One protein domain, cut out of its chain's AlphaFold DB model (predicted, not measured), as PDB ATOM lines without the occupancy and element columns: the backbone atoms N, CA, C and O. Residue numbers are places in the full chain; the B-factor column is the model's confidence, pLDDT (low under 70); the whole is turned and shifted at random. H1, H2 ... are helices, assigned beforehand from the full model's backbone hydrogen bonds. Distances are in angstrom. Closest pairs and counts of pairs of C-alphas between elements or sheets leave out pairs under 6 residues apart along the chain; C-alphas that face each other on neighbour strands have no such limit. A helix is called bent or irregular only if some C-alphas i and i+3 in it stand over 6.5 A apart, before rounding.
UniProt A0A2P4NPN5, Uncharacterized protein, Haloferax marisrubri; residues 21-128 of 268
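AT A GLANCE: This is residues 21 to 128 of the 268 residues of an uncharacterized protein of Haloferax marisrubri (UniProt A0A2P4NPN5). Two long helices, H1 and H5, each bent to about a right angle, surround the short helix H3, which sits in the middle, packed on the arms H1a and H5b. H2 folds back beside the arm H1b as a helical hairpin, H4 packs on the first part of H1a, and residues 123 to 128 stick out at the end of H5. The 108 printed residues include five named helices, H1 to H5 in order, and no named strand, and the class is all helix. The whole is compact, with a radius of gyration of the C-alphas of 13.8 A and spans of 43 by 31 by 22 A.

HOW THE PARTS SIT: H1, residues 21 to 51, is one helix by its hydrogen bonds but bent, with C-alphas 35 and 38 at 7.6 A; its arms H1a, residues 21 to 35, and H1b, residues 38 to 51, are about perpendicular at 83 degrees. H2, residues 58 to 67, touches residues 43 to 47 of H1b in a hairpin, at a shallow tilt of 14 degrees, opposite ways; the closest C-alphas, of Ile 47 and Gln 60, are 6.7 A apart. H3, residues 69 to 78, touches H1a at a steep tilt of 60 degrees, with the closest C-alphas, of Ala 29 and Ala 70, 4.9 A apart. H4, residues 83 to 92, touches residues 23 to 27 of H1a, about perpendicular at 87 degrees, with the closest C-alphas, of Ile 23 and Thr 90, 5.4 A apart. H5, residues 98 to 127, is likewise one helix by its hydrogen bonds but bent, with C-alphas 110 and 113 at 7.9 A; its arms H5a, residues 98 to 110, and H5b, residues 113 to 127, are about perpendicular at 87 degrees. H5b is itself irregular, with C-alphas 113 and 116 at 7.3 A. H4 and H5a, a hairpin, only just touch, with 3 pairs of C-alphas within 8 A, the closest those of Glu 91 and Glu 98 at 6.4 A. H5b touches H3, the closest C-alphas being those of Gly 75 and Val 118 at 6.1 A, and touches H2, with those of Gln 58 and Gly 117 at 6.1 A. H1b and H5a are apart. Each O i to N i+4 pair is within hydrogen-bond range in H1a, H2, H3 and H4, against 8 of 10 in H1b, 8 of 9 in H5a and 10 of 11 in H5b.

IN THESE COORDINATES: H1a begins at C-alpha 21, (182.820, 146.173, 204.959), and is 21.0 A long; H1b is 20.7 A. H2 and H4 are 14.1 A each and H3 13.9 A. H5a is 18.6 A and H5b 22.8 A, ending at C-alpha 127, (180.970, 123.428, 212.445).

THE WHOLE: The C-alphas farthest apart, of Arg 53 and Asn 93, are 43.7 A apart. The printed part has no cut and no long link. Mean pLDDT of the printed part is 91.5, and residues 127 to 128 are under 70.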
ATOM      1  N   SER A  21     181.947 146.926 204.053       91.31
ATOM      2  CA  SER A  21     182.820 146.173 204.959       91.31
ATOM      3  C   SER A  21     183.296 144.848 204.360       91.31
ATOM      4  O   SER A  21     184.436 144.442 204.595       91.31
ATOM      5  N   LEU A  22     182.454 144.192 203.554       91.44
ATOM      6  CA  LEU A  22     182.817 142.979 202.829       91.44
ATOM      7  C   LEU A  22     183.804 143.312 201.712       91.44
ATOM      8  O   LEU A  22     184.821 142.633 201.593       91.44
ATOM      9  N   ILE A  23     183.535 144.373 200.945       93.12
ATOM     10  CA  ILE A  23     184.411 144.847 199.868       93.12
ATOM     11  C   ILE A  23     185.815 145.148 200.407       93.12
ATOM     12  O   ILE A  23     186.794 144.605 199.898       93.12
ATOM     13  N   SER A  24     185.912 145.942 201.476       93.88
ATOM     14  CA  SER A  24     187.196 146.281 202.102       93.88
ATOM     15  C   SER A  24     187.905 145.042 202.665       93.88
ATOM     16  O   SER A  24     189.104 144.873 202.460       93.88
ATOM     17  N   SER A  25     187.172 144.118 203.297       93.06
ATOM     18  CA  SER A  25     187.770 142.881 203.816       93.06
ATOM     19  C   SER A  25     188.320 141.972 202.713       93.06
ATOM     20  O   SER A  25     189.312 141.278 202.944       93.06
ATOM     21  N   VAL A  26     187.666 141.917 201.552       93.25
ATOM     22  CA  VAL A  26     188.124 141.125 200.402       93.25
ATOM     23  C   VAL A  26     189.336 141.785 199.760       93.25
ATOM     24  O   VAL A  26     190.311 141.086 199.488       93.25
ATOM     25  N   ALA A  27     189.310 143.110 199.592       95.56
ATOM     26  CA  ALA A  27     190.448 143.880 199.097       95.56
ATOM     27  C   ALA A  27     191.704 143.623 199.938       95.56
ATOM     28  O   ALA A  27     192.721 143.182 199.403       95.56
ATOM     29  N   ASP A  28     191.599 143.776 201.264       95.69
ATOM     30  CA  ASP A  28     192.699 143.544 202.205       95.69
ATOM     31  C   ASP A  28     193.254 142.114 202.097       95.69
ATOM     32  O   ASP A  28     194.473 141.897 202.109       95.69
ATOM     33  N   ALA A  29     192.366 141.118 201.994       94.38
ATOM     34  CA  ALA A  29     192.759 139.718 201.877       94.38
ATOM     35  C   ALA A  29     193.490 139.442 200.555       94.38
ATOM     36  O   ALA A  29     194.546 138.803 200.564       94.38
ATOM     37  N   VAL A  30     192.966 139.950 199.437       96.00
ATOM     38  CA  VAL A  30     193.557 139.808 198.099       96.00
ATOM     39  C   VAL A  30     194.908 140.513 198.026       96.00
ATOM     40  O   VAL A  30     195.895 139.883 197.641       96.00
ATOM     41  N   GLU A  31     194.996 141.773 198.452       96.56
ATOM     42  CA  GLU A  31     196.238 142.550 198.413       96.56
ATOM     43  C   GLU A  31     197.317 141.901 199.292       96.56
ATOM     44  O   GLU A  31     198.460 141.700 198.868       96.56
ATOM     45  N   THR A  32     196.956 141.485 200.508       95.75
ATOM     46  CA  THR A  32     197.897 140.800 201.403       95.75
ATOM     47  C   THR A  32     198.331 139.454 200.823       95.75
ATOM     48  O   THR A  32     199.515 139.112 200.892       95.75
ATOM     49  N   CYS A  33     197.418 138.699 200.206       95.75
ATOM     50  CA  CYS A  33     197.741 137.436 199.544       95.75
ATOM     51  C   CYS A  33     198.723 137.654 198.379       95.75
ATOM     52  O   CYS A  33     199.745 136.967 198.295       95.75
ATOM     53  N   LEU A  34     198.486 138.666 197.539       96.38
ATOM     54  CA  LEU A  34     199.381 139.044 196.444       96.38
ATOM     55  C   LEU A  34     200.766 139.462 196.943       96.38
ATOM     56  O   LEU A  34     201.772 139.021 196.385       96.38
ATOM     57  N   ASN A  35     200.839 140.233 198.024       96.25
ATOM     58  CA  ASN A  35     202.105 140.639 198.639       96.25
ATOM     59  C   ASN A  35     202.906 139.452 199.200       96.25
ATOM     60  O   ASN A  35     204.136 139.498 199.253       96.25
ATOM     61  N   ARG A  36     202.223 138.375 199.601       95.31
ATOM     62  CA  ARG A  36     202.820 137.141 200.141       95.31
ATOM     63  C   ARG A  36     203.025 136.053 199.084       95.31
ATOM     64  O   ARG A  36     203.590 135.004 199.394       95.31
ATOM     65  N   ARG A  37     202.607 136.273 197.832       94.12
ATOM     66  CA  ARG A  37     202.552 135.229 196.789       94.12
ATOM     67  C   ARG A  37     203.885 134.521 196.545       94.12
ATOM     68  O   ARG A  37     203.896 133.323 196.283       94.12
ATOM     69  N   GLU A  38     205.000 135.246 196.624       93.94
ATOM     70  CA  GLU A  38     206.338 134.688 196.385       93.94
ATOM     71  C   GLU A  38     206.782 133.735 197.503       93.94
ATOM     72  O   GLU A  38     207.503 132.778 197.226       93.94
ATOM     73  N   ASP A  39     206.293 133.948 198.728       94.12
ATOM     74  CA  ASP A  39     206.550 133.084 199.884       94.12
ATOM     75  C   ASP A  39     205.603 131.870 199.896       94.12
ATOM     76  O   ASP A  39     206.013 130.756 200.218       94.12
ATOM     77  N   ILE A  40     204.340 132.075 199.509       94.38
ATOM     78  CA  ILE A  40     203.284 131.049 199.535       94.38
ATOM     79  C   ILE A  40     203.436 130.047 198.382       94.38
ATOM     80  O   ILE A  40     203.270 128.839 198.568       94.38
ATOM     81  N   GLN A  41     203.749 130.524 197.172       94.94
ATOM     82  CA  GLN A  41     203.743 129.694 195.962       94.94
ATOM     83  C   GLN A  41     204.689 128.477 196.034       94.94
ATOM     84  O   GLN A  41     204.285 127.405 195.567       94.94
ATOM     85  N   PRO A  42     205.915 128.573 196.587       96.19
ATOM     86  CA  PRO A  42     206.776 127.410 196.780       96.19
ATOM     87  C   PRO A  42     206.138 126.343 197.672       96.19
ATOM     88  O   PRO A  42     206.176 125.169 197.308       96.19
ATOM     89  N   VAL A  43     205.494 126.746 198.772       96.50
ATOM     90  CA  VAL A  43     204.843 125.826 199.718       96.50
ATOM     91  C   VAL A  43     203.644 125.141 199.064       96.50
ATOM     92  O   VAL A  43     203.555 123.917 199.081       96.50
ATOM     93  N   LEU A  44     202.775 125.893 198.376       95.38
ATOM     94  CA  LEU A  44     201.667 125.306 197.606       95.38
ATOM     95  C   LEU A  44     202.159 124.323 196.537       95.38
ATOM     96  O   LEU A  44     201.552 123.275 196.316       95.38
ATOM     97  N   SER A  45     203.276 124.638 195.880       94.94
ATOM     98  CA  SER A  45     203.873 123.754 194.874       94.94
ATOM     99  C   SER A  45     204.434 122.477 195.502       94.94
ATOM    100  O   SER A  45     204.324 121.406 194.906       94.94
ATOM    101  N   GLU A  46     205.023 122.567 196.694       95.62
ATOM    102  CA  GLU A  46     205.492 121.413 197.463       95.62
ATOM    103  C   GLU A  46     204.328 120.509 197.875       95.62
ATOM    104  O   GLU A  46     204.353 119.325 197.533       95.62
ATOM    105  N   ILE A  47     203.271 121.075 198.473       94.50
ATOM    106  CA  ILE A  47     202.053 120.337 198.851       94.50
ATOM    107  C   ILE A  47     201.465 119.631 197.624       94.50
ATOM    108  O   ILE A  47     201.222 118.422 197.653       94.50
ATOM    109  N   ARG A  48     201.316 120.339 196.495       92.88
ATOM    110  CA  ARG A  48     200.805 119.754 195.243       92.88
ATOM    111  C   ARG A  48     201.667 118.588 194.756       92.88
ATOM    112  O   ARG A  48     201.146 117.546 194.371       92.88
ATOM    113  N   ASN A  49     202.991 118.737 194.781       92.12
ATOM    114  CA  ASN A  49     203.918 117.686 194.354       92.12
ATOM    115  C   ASN A  49     203.917 116.478 195.303       92.12
ATOM    116  O   ASN A  49     204.104 115.347 194.854       92.12
ATOM    117  N   SER A  50     203.732 116.693 196.602       88.25
ATOM    118  CA  SER A  50     203.502 115.630 197.585       88.25
ATOM    119  C   SER A  50     202.189 114.892 197.329       88.25
ATOM    120  O   SER A  50     202.180 113.662 197.281       88.25
ATOM    121  N   THR A  51     201.122 115.621 197.009       88.38
ATOM    122  CA  THR A  51     199.812 115.044 196.655       88.38
ATOM    123  C   THR A  51     199.906 114.147 195.420       88.38
ATOM    124  O   THR A  51     199.422 113.019 195.414       88.38
ATOM    125  N   LEU A  52     200.634 114.584 194.385       87.94
ATOM    126  CA  LEU A  52     200.896 113.772 193.187       87.94
ATOM    127  C   LEU A  52     201.708 112.495 193.475       87.94
ATOM    128  O   LEU A  52     201.744 111.589 192.643       87.94
ATOM    129  N   ARG A  53     202.362 112.417 194.640       89.31
ATOM    130  CA  ARG A  53     203.065 111.227 195.143       89.31
ATOM    131  C   ARG A  53     202.207 110.382 196.097       89.31
ATOM    132  O   ARG A  53     202.692 109.355 196.565       89.31
ATOM    133  N   GLY A  54     200.954 110.771 196.340       85.00
ATOM    134  CA  GLY A  54     200.005 110.073 197.209       85.00
ATOM    135  C   GLY A  54     200.090 110.456 198.689       85.00
ATOM    136  O   GLY A  54     199.558 109.731 199.524       85.00
ATOM    137  N   GLU A  55     200.776 111.548 199.034       89.69
ATOM    138  CA  GLU A  55     200.769 112.085 200.400       89.69
ATOM    139  C   GLU A  55     199.501 112.925 200.639       89.69
ATOM    140  O   GLU A  55     199.068 113.620 199.718       89.69
ATOM    141  N   PRO A  56     198.923 112.909 201.855       88.12
ATOM    142  CA  PRO A  56     197.738 113.701 202.170       88.12
ATOM    143  C   PRO A  56     198.047 115.204 202.128       88.12
ATOM    144  O   PRO A  56     199.016 115.672 202.741       88.12
ATOM    145  N   ALA A  57     197.213 115.956 201.416       89.69
ATOM    146  CA  ALA A  57     197.351 117.383 201.166       89.69
ATOM    147  C   ALA A  57     196.628 118.253 202.203       89.69
ATOM    148  O   ALA A  57     197.125 119.321 202.560       89.69
ATOM    149  N   GLN A  58     195.474 117.814 202.709       91.31
ATOM    150  CA  GLN A  58     194.561 118.625 203.512       91.31
ATOM    151  C   GLN A  58     195.195 119.080 204.825       91.31
ATOM    152  O   GLN A  58     195.051 120.239 205.204       91.31
ATOM    153  N   SER A  59     195.923 118.200 205.519       90.75
ATOM    154  CA  SER A  59     196.603 118.573 206.768       90.75
ATOM    155  C   SER A  59     197.683 119.628 206.526       90.75
ATOM    156  O   SER A  59     197.773 120.593 207.277       90.75
ATOM    157  N   GLN A  60     198.473 119.470 205.462       93.50
ATOM    158  CA  GLN A  60     199.536 120.415 205.107       93.50
ATOM    159  C   GLN A  60     198.951 121.756 204.652       93.50
ATOM    160  O   GLN A  60     199.468 122.818 204.994       93.50
ATOM    161  N   LEU A  61     197.841 121.712 203.911       94.62
ATOM    162  CA  LEU A  61     197.103 122.904 203.518       94.62
ATOM    163  C   LEU A  61     196.531 123.622 204.743       94.62
ATOM    164  O   LEU A  61     196.684 124.832 204.837       94.62
ATOM    165  N   ASN A  62     195.936 122.910 205.702       93.12
ATOM    166  CA  ASN A  62     195.433 123.517 206.936       93.12
ATOM    167  C   ASN A  62     196.552 124.224 207.718       93.12
ATOM    168  O   ASN A  62     196.359 125.358 208.143       93.12
ATOM    169  N   GLU A  63     197.730 123.602 207.847       94.69
ATOM    170  CA  GLU A  63     198.899 124.233 208.482       94.69
ATOM    171  C   GLU A  63     199.327 125.519 207.759       94.69
ATOM    172  O   GLU A  63     199.640 126.523 208.404       94.69
ATOM    173  N   LEU A  64     199.306 125.520 206.421       95.75
ATOM    174  CA  LEU A  64     199.585 126.715 205.627       95.75
ATOM    175  C   LEU A  64     198.509 127.793 205.820       95.75
ATOM    176  O   LEU A  64     198.852 128.960 205.967       95.75
ATOM    177  N   LEU A  65     197.227 127.427 205.825       95.12
ATOM    178  CA  LEU A  65     196.114 128.366 205.996       95.12
ATOM    179  C   LEU A  65     196.099 128.991 207.400       95.12
ATOM    180  O   LEU A  65     195.798 130.177 207.530       95.12
ATOM    181  N   ASP A  66     196.495 128.233 208.426       94.62
ATOM    182  CA  ASP A  66     196.713 128.750 209.781       94.62
ATOM    183  C   ASP A  66     197.891 129.737 209.839       94.62
ATOM    184  O   ASP A  66     197.830 130.749 210.546       94.62
ATOM    185  N   ALA A  67     198.971 129.456 209.104       94.06
ATOM    186  CA  ALA A  67     200.152 130.316 209.044       94.06
ATOM    187  C   ALA A  67     199.950 131.564 208.165       94.06
ATOM    188  O   ALA A  67     200.543 132.610 208.441       94.06
ATOM    189  N   GLU A  68     199.098 131.477 207.141       94.88
ATOM    190  CA  GLU A  68     198.836 132.524 206.151       94.88
ATOM    191  C   GLU A  68     197.341 132.901 206.100       94.88
ATOM    192  O   GLU A  68     196.643 132.579 205.131       94.88
ATOM    193  N   PRO A  69     196.829 133.666 207.086       90.19
ATOM    194  CA  PRO A  69     195.422 134.068 207.129       90.19
ATOM    195  C   PRO A  69     194.949 134.834 205.889       90.19
ATOM    196  O   PRO A  69     193.767 134.800 205.559       90.19
ATOM    197  N   ALA A  70     195.859 135.514 205.185       88.88
ATOM    198  CA  ALA A  70     195.551 136.201 203.936       88.88
ATOM    199  C   ALA A  70     195.189 135.224 202.807       88.88
ATOM    200  O   ALA A  70     194.241 135.471 202.068       88.88
ATOM    201  N   LEU A  71     195.896 134.089 202.706       94.12
ATOM    202  CA  LEU A  71     195.547 133.024 201.764       94.12
ATOM    203  C   LEU A  71     194.198 132.403 202.130       94.12
ATOM    204  O   LEU A  71     193.375 132.178 201.249       94.12
ATOM    205  N   ALA A  72     193.960 132.165 203.423       92.69
ATOM    206  CA  ALA A  72     192.686 131.637 203.898       92.69
ATOM    207  C   ALA A  72     191.524 132.587 203.589       92.69
ATOM    208  O   ALA A  72     190.529 132.161 203.012       92.69
ATOM    209  N   GLY A  73     191.659 133.876 203.906       91.75
ATOM    210  CA  GLY A  73     190.639 134.885 203.620       91.75
ATOM    211  C   GLY A  73     190.352 135.024 202.125       91.75
ATOM    212  O   GLY A  73     189.191 134.974 201.721       91.75
ATOM    213  N   ALA A  74     191.401 135.124 201.301       92.38
ATOM    214  CA  ALA A  74     191.253 135.247 199.855       92.38
ATOM    215  C   ALA A  74     190.655 133.980 199.226       92.38
ATOM    216  O   ALA A  74     189.776 134.079 198.377       92.38
ATOM    217  N   GLY A  75     191.067 132.792 199.676       91.75
ATOM    218  CA  GLY A  75     190.504 131.534 199.193       91.75
ATOM    219  C   GLY A  75     189.051 131.316 199.623       91.75
ATOM    220  O   GLY A  75     188.257 130.801 198.844       91.75
ATOM    221  N   ILE A  76     188.671 131.753 200.830       90.69
ATOM    222  CA  ILE A  76     187.271 131.726 201.287       90.69
ATOM    223  C   ILE A  76     186.410 132.660 200.437       90.69
ATOM    224  O   ILE A  76     185.283 132.304 200.103       90.69
ATOM    225  N   ALA A  77     186.920 133.847 200.099       90.94
ATOM    226  CA  ALA A  77     186.231 134.751 199.187       90.94
ATOM    227  C   ALA A  77     186.096 134.123 197.794       90.94
ATOM    228  O   ALA A  77     185.012 134.163 197.219       90.94
ATOM    229  N   ALA A  78     187.162 133.490 197.301       89.31
ATOM    230  CA  ALA A  78     187.204 132.877 195.981       89.31
ATOM    231  C   ALA A  78     186.297 131.647 195.818       89.31
ATOM    232  O   ALA A  78     185.857 131.373 194.711       89.31
ATOM    233  N   ALA A  79     185.976 130.948 196.910       84.50
ATOM    234  CA  ALA A  79     185.038 129.821 196.921       84.50
ATOM    235  C   ALA A  79     183.551 130.248 196.926       84.50
ATOM    236  O   ALA A  79     182.665 129.415 197.124       84.50
ATOM    237  N   ARG A  80     183.250 131.548 196.801       87.06
ATOM    238  CA  ARG A  80     181.871 132.049 196.736       87.06
ATOM    239  C   ARG A  80     181.352 132.015 195.301       87.06
ATOM    240  O   ARG A  80     182.044 132.440 194.384       87.06
ATOM    241  N   ASP A  81     180.081 131.652 195.140       86.25
ATOM    242  CA  ASP A  81     179.406 131.662 193.833       86.25
ATOM    243  C   ASP A  81     179.368 133.062 193.185       86.25
ATOM    244  O   ASP A  81     179.318 133.180 191.964       86.25
ATOM    245  N   ASP A  82     179.397 134.124 193.996       90.12
ATOM    246  CA  ASP A  82     179.358 135.530 193.575       90.12
ATOM    247  C   ASP A  82     180.748 136.197 193.554       90.12
ATOM    248  O   ASP A  82     180.851 137.424 193.540       90.12
ATOM    249  N   PHE A  83     181.834 135.413 193.564       90.88
ATOM    250  CA  PHE A  83     183.191 135.947 193.711       90.88
ATOM    251  C   PHE A  83     183.617 136.902 192.586       90.88
ATOM    252  O   PHE A  83     184.226 137.935 192.861       90.88
ATOM    253  N   GLU A  84     183.294 136.588 191.329       91.31
ATOM    254  CA  GLU A  84     183.638 137.459 190.196       91.31
ATOM    255  C   GLU A  84     182.915 138.812 190.282       91.31
ATOM    256  O   GLU A  84     183.523 139.855 190.043       91.31
ATOM    257  N   GLU A  85     181.640 138.809 190.689       93.44
ATOM    258  CA  GLU A  85     180.870 140.036 190.927       93.44
ATOM    259  C   GLU A  85     181.449 140.834 192.099       93.44
ATOM    260  O   GLU A  85     181.545 142.061 192.036       93.44
ATOM    261  N   LEU A  86     181.878 140.142 193.157       92.19
ATOM    262  CA  LEU A  86     182.488 140.754 194.330       92.19
ATOM    263  C   LEU A  86     183.826 141.422 193.991       92.19
ATOM    264  O   LEU A  86     184.048 142.553 194.414       92.19
ATOM    265  N   LEU A  87     184.684 140.777 193.191       93.81
ATOM    266  CA  LEU A  87     185.929 141.383 192.708       93.81
ATOM    267  C   LEU A  87     185.673 142.608 191.825       93.81
ATOM    268  O   LEU A  87     186.348 143.622 192.001       93.81
ATOM    269  N   ALA A  88     184.695 142.533 190.916       92.94
ATOM    270  CA  ALA A  88     184.309 143.674 190.087       92.94
ATOM    271  C   ALA A  88     183.821 144.848 190.951       92.94
ATOM    272  O   ALA A  88     184.241 145.984 190.750       92.94
ATOM    273  N   ALA A  89     183.016 144.574 191.982       92.50
ATOM    274  CA  ALA A  89     182.589 145.591 192.937       92.50
ATOM    275  C   ALA A  89     183.767 146.176 193.738       92.50
ATOM    276  O   ALA A  89     183.786 147.376 194.015       92.50
ATOM    277  N   THR A  90     184.763 145.366 194.107       92.81
ATOM    278  CA  THR A  90     185.981 145.850 194.777       92.81
ATOM    279  C   THR A  90     186.819 146.761 193.873       92.81
ATOM    280  O   THR A  90     187.343 147.774 194.345       92.81
ATOM    281  N   GLU A  91     186.909 146.444 192.581       94.69
ATOM    282  CA  GLU A  91     187.561 147.289 191.573       94.69
ATOM    283  C   GLU A  91     186.802 148.606 191.356       94.69
ATOM    284  O   GLU A  91     187.396 149.683 191.427       94.69
ATOM    285  N   ASP A  92     185.482 148.542 191.163       92.75
ATOM    286  CA  ASP A  92     184.630 149.712 190.919       92.75
ATOM    287  C   ASP A  92     184.636 150.702 192.097       92.75
ATOM    288  O   ASP A  92     184.550 151.919 191.898       92.75
ATOM    289  N   ASN A  93     184.789 150.200 193.328       90.25
ATOM    290  CA  ASN A  93     184.950 151.024 194.532       90.25
ATOM    291  C   ASN A  93     186.372 151.585 194.711       90.25
ATOM    292  O   ASN A  93     186.591 152.440 195.572       90.25
ATOM    293  N   GLY A  94     187.329 151.170 193.880       91.25
ATOM    294  CA  GLY A  94     188.710 151.648 193.899       91.25
ATOM    295  C   GLY A  94     189.567 151.081 195.031       91.25
ATOM    296  O   GLY A  94     190.627 151.642 195.309       91.25
ATOM    297  N   GLU A  95     189.120 150.001 195.676       94.56
ATOM    298  CA  GLU A  95     189.861 149.309 196.741       94.56
ATOM    299  C   GLU A  95     190.924 148.357 196.162       94.56
ATOM    300  O   GLU A  95     191.982 148.169 196.756       94.56
ATOM    301  N   LEU A  96     190.686 147.805 194.966       95.44
ATOM    302  CA  LEU A  96     191.686 147.074 194.182       95.44
ATOM    303  C   LEU A  96     191.878 147.733 192.818       95.44
ATOM    304  O   LEU A  96     190.934 148.256 192.226       95.44
ATOM    305  N   SER A  97     193.102 147.691 192.291       96.62
ATOM    306  CA  SER A  97     193.336 148.088 190.903       96.62
ATOM    307  C   SER A  97     193.012 146.945 189.935       96.62
ATOM    308  O   SER A  97     193.153 145.773 190.283       96.62
ATOM    309  N   GLU A  98     192.686 147.273 188.679       96.44
ATOM    310  CA  GLU A  98     192.529 146.290 187.588       96.44
ATOM    311  C   GLU A  98     193.746 145.341 187.493       96.44
ATOM    312  O   GLU A  98     193.626 144.155 187.184       96.44
ATOM    313  N   ALA A  99     194.952 145.851 187.776       96.88
ATOM    314  CA  ALA A  99     196.171 145.048 187.776       96.88
ATOM    315  C   ALA A  99     196.188 144.024 188.921       96.88
ATOM    316  O   ALA A  99     196.570 142.878 188.686       96.88
ATOM    317  N   ASP A 100     195.746 144.406 190.121       96.75
ATOM    318  CA  ASP A 100     195.689 143.509 191.280       96.75
ATOM    319  C   ASP A 100     194.640 142.414 191.077       96.75
ATOM    320  O   ASP A 100     194.920 141.241 191.324       96.75
ATOM    321  N   VAL A 101     193.467 142.768 190.542       96.00
ATOM    322  CA  VAL A 101     192.418 141.797 190.190       96.00
ATOM    323  C   VAL A 101     192.955 140.767 189.194       96.00
ATOM    324  O   VAL A 101     192.848 139.560 189.421       96.00
ATOM    325  N   ASN A 102     193.603 141.221 188.118       96.25
ATOM    326  CA  ASN A 102     194.185 140.332 187.111       96.25
ATOM    327  C   ASN A 102     195.307 139.442 187.678       96.25
ATOM    328  O   ASN A 102     195.360 138.240 187.386       96.25
ATOM    329  N   ASP A 103     196.196 140.010 188.494       96.81
ATOM    330  CA  ASP A 103     197.274 139.269 189.151       96.81
ATOM    331  C   ASP A 103     196.712 138.205 190.104       96.81
ATOM    332  O   ASP A 103     197.210 137.071 190.124       96.81
ATOM    333  N   PHE A 104     195.657 138.540 190.855       96.00
ATOM    334  CA  PHE A 104     194.997 137.611 191.763       96.00
ATOM    335  C   PHE A 104     194.305 136.491 191.000       96.00
ATOM    336  O   PHE A 104     194.577 135.330 191.284       96.00
ATOM    337  N   MET A 105     193.499 136.798 189.984       95.31
ATOM    338  CA  MET A 105     192.829 135.780 189.165       95.31
ATOM    339  C   MET A 105     193.837 134.833 188.502       95.31
ATOM    340  O   MET A 105     193.632 133.620 188.458       95.31
ATOM    341  N   SER A 106     194.988 135.351 188.054       95.38
ATOM    342  CA  SER A 106     196.074 134.520 187.523       95.38
ATOM    343  C   SER A 106     196.740 133.643 188.592       95.38
ATOM    344  O   SER A 106     197.135 132.503 188.321       95.38
ATOM    345  N   PHE A 107     196.937 134.168 189.801       95.06
ATOM    346  CA  PHE A 107     197.455 133.400 190.933       95.06
ATOM    347  C   PHE A 107     196.462 132.322 191.383       95.06
ATOM    348  O   PHE A 107     196.850 131.158 191.491       95.06
ATOM    349  N   TRP A 108     195.198 132.685 191.580       94.00
ATOM    350  CA  TRP A 108     194.142 131.790 192.029       94.00
ATOM    351  C   TRP A 108     193.855 130.698 191.003       94.00
ATOM    352  O   TRP A 108     193.913 129.531 191.358       94.00
ATOM    353  N   GLY A 109     193.717 131.020 189.712       91.19
ATOM    354  CA  GLY A 109     193.482 130.010 188.668       91.19
ATOM    355  C   GLY A 109     194.592 128.952 188.549       91.19
ATOM    356  O   GLY A 109     194.349 127.820 188.145       91.19
ATOM    357  N   ARG A 110     195.834 129.254 188.955       92.00
ATOM    358  CA  ARG A 110     196.914 128.242 189.035       92.00
ATOM    359  C   ARG A 110     196.797 127.334 190.260       92.00
ATOM    360  O   ARG A 110     197.370 126.236 190.267       92.00
ATOM    361  N   ASN A 111     196.109 127.816 191.284       92.69
ATOM    362  CA  ASN A 111     195.953 127.200 192.590       92.69
ATOM    363  C   ASN A 111     194.502 126.764 192.876       92.69
ATOM    364  O   ASN A 111     194.258 126.292 193.975       92.69
ATOM    365  N   GLU A 112     193.585 126.816 191.900       89.25
ATOM    366  CA  GLU A 112     192.155 126.457 192.036       89.25
ATOM    367  C   GLU A 112     191.935 125.071 192.662       89.25
ATOM    368  O   GLU A 112     190.975 124.832 193.381       89.25
ATOM    369  N   TRP A 113     192.895 124.164 192.479       88.31
ATOM    370  CA  TRP A 113     192.883 122.826 193.062       88.31
ATOM    371  C   TRP A 113     192.799 122.805 194.601       88.31
ATOM    372  O   TRP A 113     192.466 121.758 195.148       88.31
ATOM    373  N   ILE A 114     193.101 123.908 195.305       90.69
ATOM    374  CA  ILE A 114     192.975 123.994 196.774       90.69
ATOM    375  C   ILE A 114     191.593 124.452 197.249       90.69
ATOM    376  O   ILE A 114     191.365 124.467 198.457       90.69
ATOM    377  N   GLU A 115     190.683 124.833 196.352       88.62
ATOM    378  CA  GLU A 115     189.392 125.448 196.691       88.62
ATOM    379  C   GLU A 115     188.565 124.582 197.653       88.62
ATOM    380  O   GLU A 115     188.190 125.037 198.736       88.62
ATOM    381  N   ALA A 116     188.391 123.297 197.328       84.75
ATOM    382  CA  ALA A 116     187.709 122.342 198.203       84.75
ATOM    383  C   ALA A 116     188.391 122.226 199.579       84.75
ATOM    384  O   ALA A 116     187.722 122.082 200.602       84.75
ATOM    385  N   GLY A 117     189.720 122.338 199.619       87.50
ATOM    386  CA  GLY A 117     190.497 122.304 200.853       87.50
ATOM    387  C   GLY A 117     190.332 123.553 201.719       87.50
ATOM    388  O   GLY A 117     190.242 123.434 202.943       87.50
ATOM    389  N   VAL A 118     190.230 124.735 201.106       90.50
ATOM    390  CA  VAL A 118     189.937 125.997 201.806       90.50
ATOM    391  C   VAL A 118     188.509 125.997 202.351       90.50
ATOM    392  O   VAL A 118     188.279 126.392 203.498       90.50
ATOM    393  N   GLU A 119     187.553 125.486 201.580       86.69
ATOM    394  CA  GLU A 119     186.177 125.319 202.046       86.69
ATOM    395  C   GLU A 119     186.097 124.318 203.212       86.69
ATOM    396  O   GLU A 119     185.359 124.542 204.179       86.69
ATOM    397  N   ALA A 120     186.913 123.256 203.178       84.06
ATOM    398  CA  ALA A 120     187.058 122.340 204.307       84.06
ATOM    399  C   ALA A 120     187.581 123.042 205.557       84.06
ATOM    400  O   ALA A 120     187.003 122.905 206.635       84.06
ATOM    401  N   TYR A 121     188.652 123.817 205.409       88.25
ATOM    402  CA  TYR A 121     189.243 124.585 206.498       88.25
ATOM    403  C   TYR A 121     188.216 125.526 207.148       88.25
ATOM    404  O   TYR A 121     188.024 125.517 208.369       88.25
ATOM    405  N   ARG A 122     187.474 126.282 206.329       87.81
ATOM    406  CA  ARG A 122     186.424 127.202 206.791       87.81
ATOM    407  C   ARG A 122     185.318 126.476 207.552       87.81
ATOM    408  O   ARG A 122     184.975 126.869 208.671       87.81
ATOM    409  N   LYS A 123     184.742 125.428 206.956       82.50
ATOM    410  CA  LYS A 123     183.638 124.674 207.566       82.50
ATOM    411  C   LYS A 123     184.083 123.932 208.829       82.50
ATOM    412  O   LYS A 123     183.310 123.891 209.783       82.50
ATOM    413  N   GLY A 124     185.316 123.428 208.887       79.88
ATOM    414  CA  GLY A 124     185.857 122.770 210.081       79.88
ATOM    415  C   GLY A 124     186.012 123.698 211.266       79.88
ATOM    416  O   GLY A 124     185.629 123.334 212.381       79.88
ATOM    417  N   ASN A 125     186.444 124.930 211.015       81.94
ATOM    418  CA  ASN A 125     186.511 125.959 212.047       81.94
ATOM    419  C   ASN A 125     185.120 126.418 212.523       81.94
ATOM    420  O   ASN A 125     184.966 126.785 213.688       81.94
ATOM    421  N   ALA A 126     184.099 126.377 211.661       77.56
ATOM    422  CA  ALA A 126     182.743 126.825 211.990       77.56
ATOM    423  C   ALA A 126     181.847 125.741 212.626       77.56
ATOM    424  O   ALA A 126     181.042 126.045 213.508       77.56
ATOM    425  N   HIS A 127     181.952 124.488 212.173       61.53
ATOM    426  CA  HIS A 127     180.970 123.428 212.445       61.53
ATOM    427  C   HIS A 127     181.545 122.192 213.166       61.53
ATOM    428  O   HIS A 127     180.792 121.270 213.481       61.53
ATOM    429  N   GLY A 128     182.848 122.160 213.474       60.34
ATOM    430  CA  GLY A 128     183.505 121.000 214.093       60.34
ATOM    431  C   GLY A 128     183.752 119.854 213.103       60.34
ATOM    432  O   GLY A 128     183.799 120.069 211.902       60.34
TER     433      GLY A 128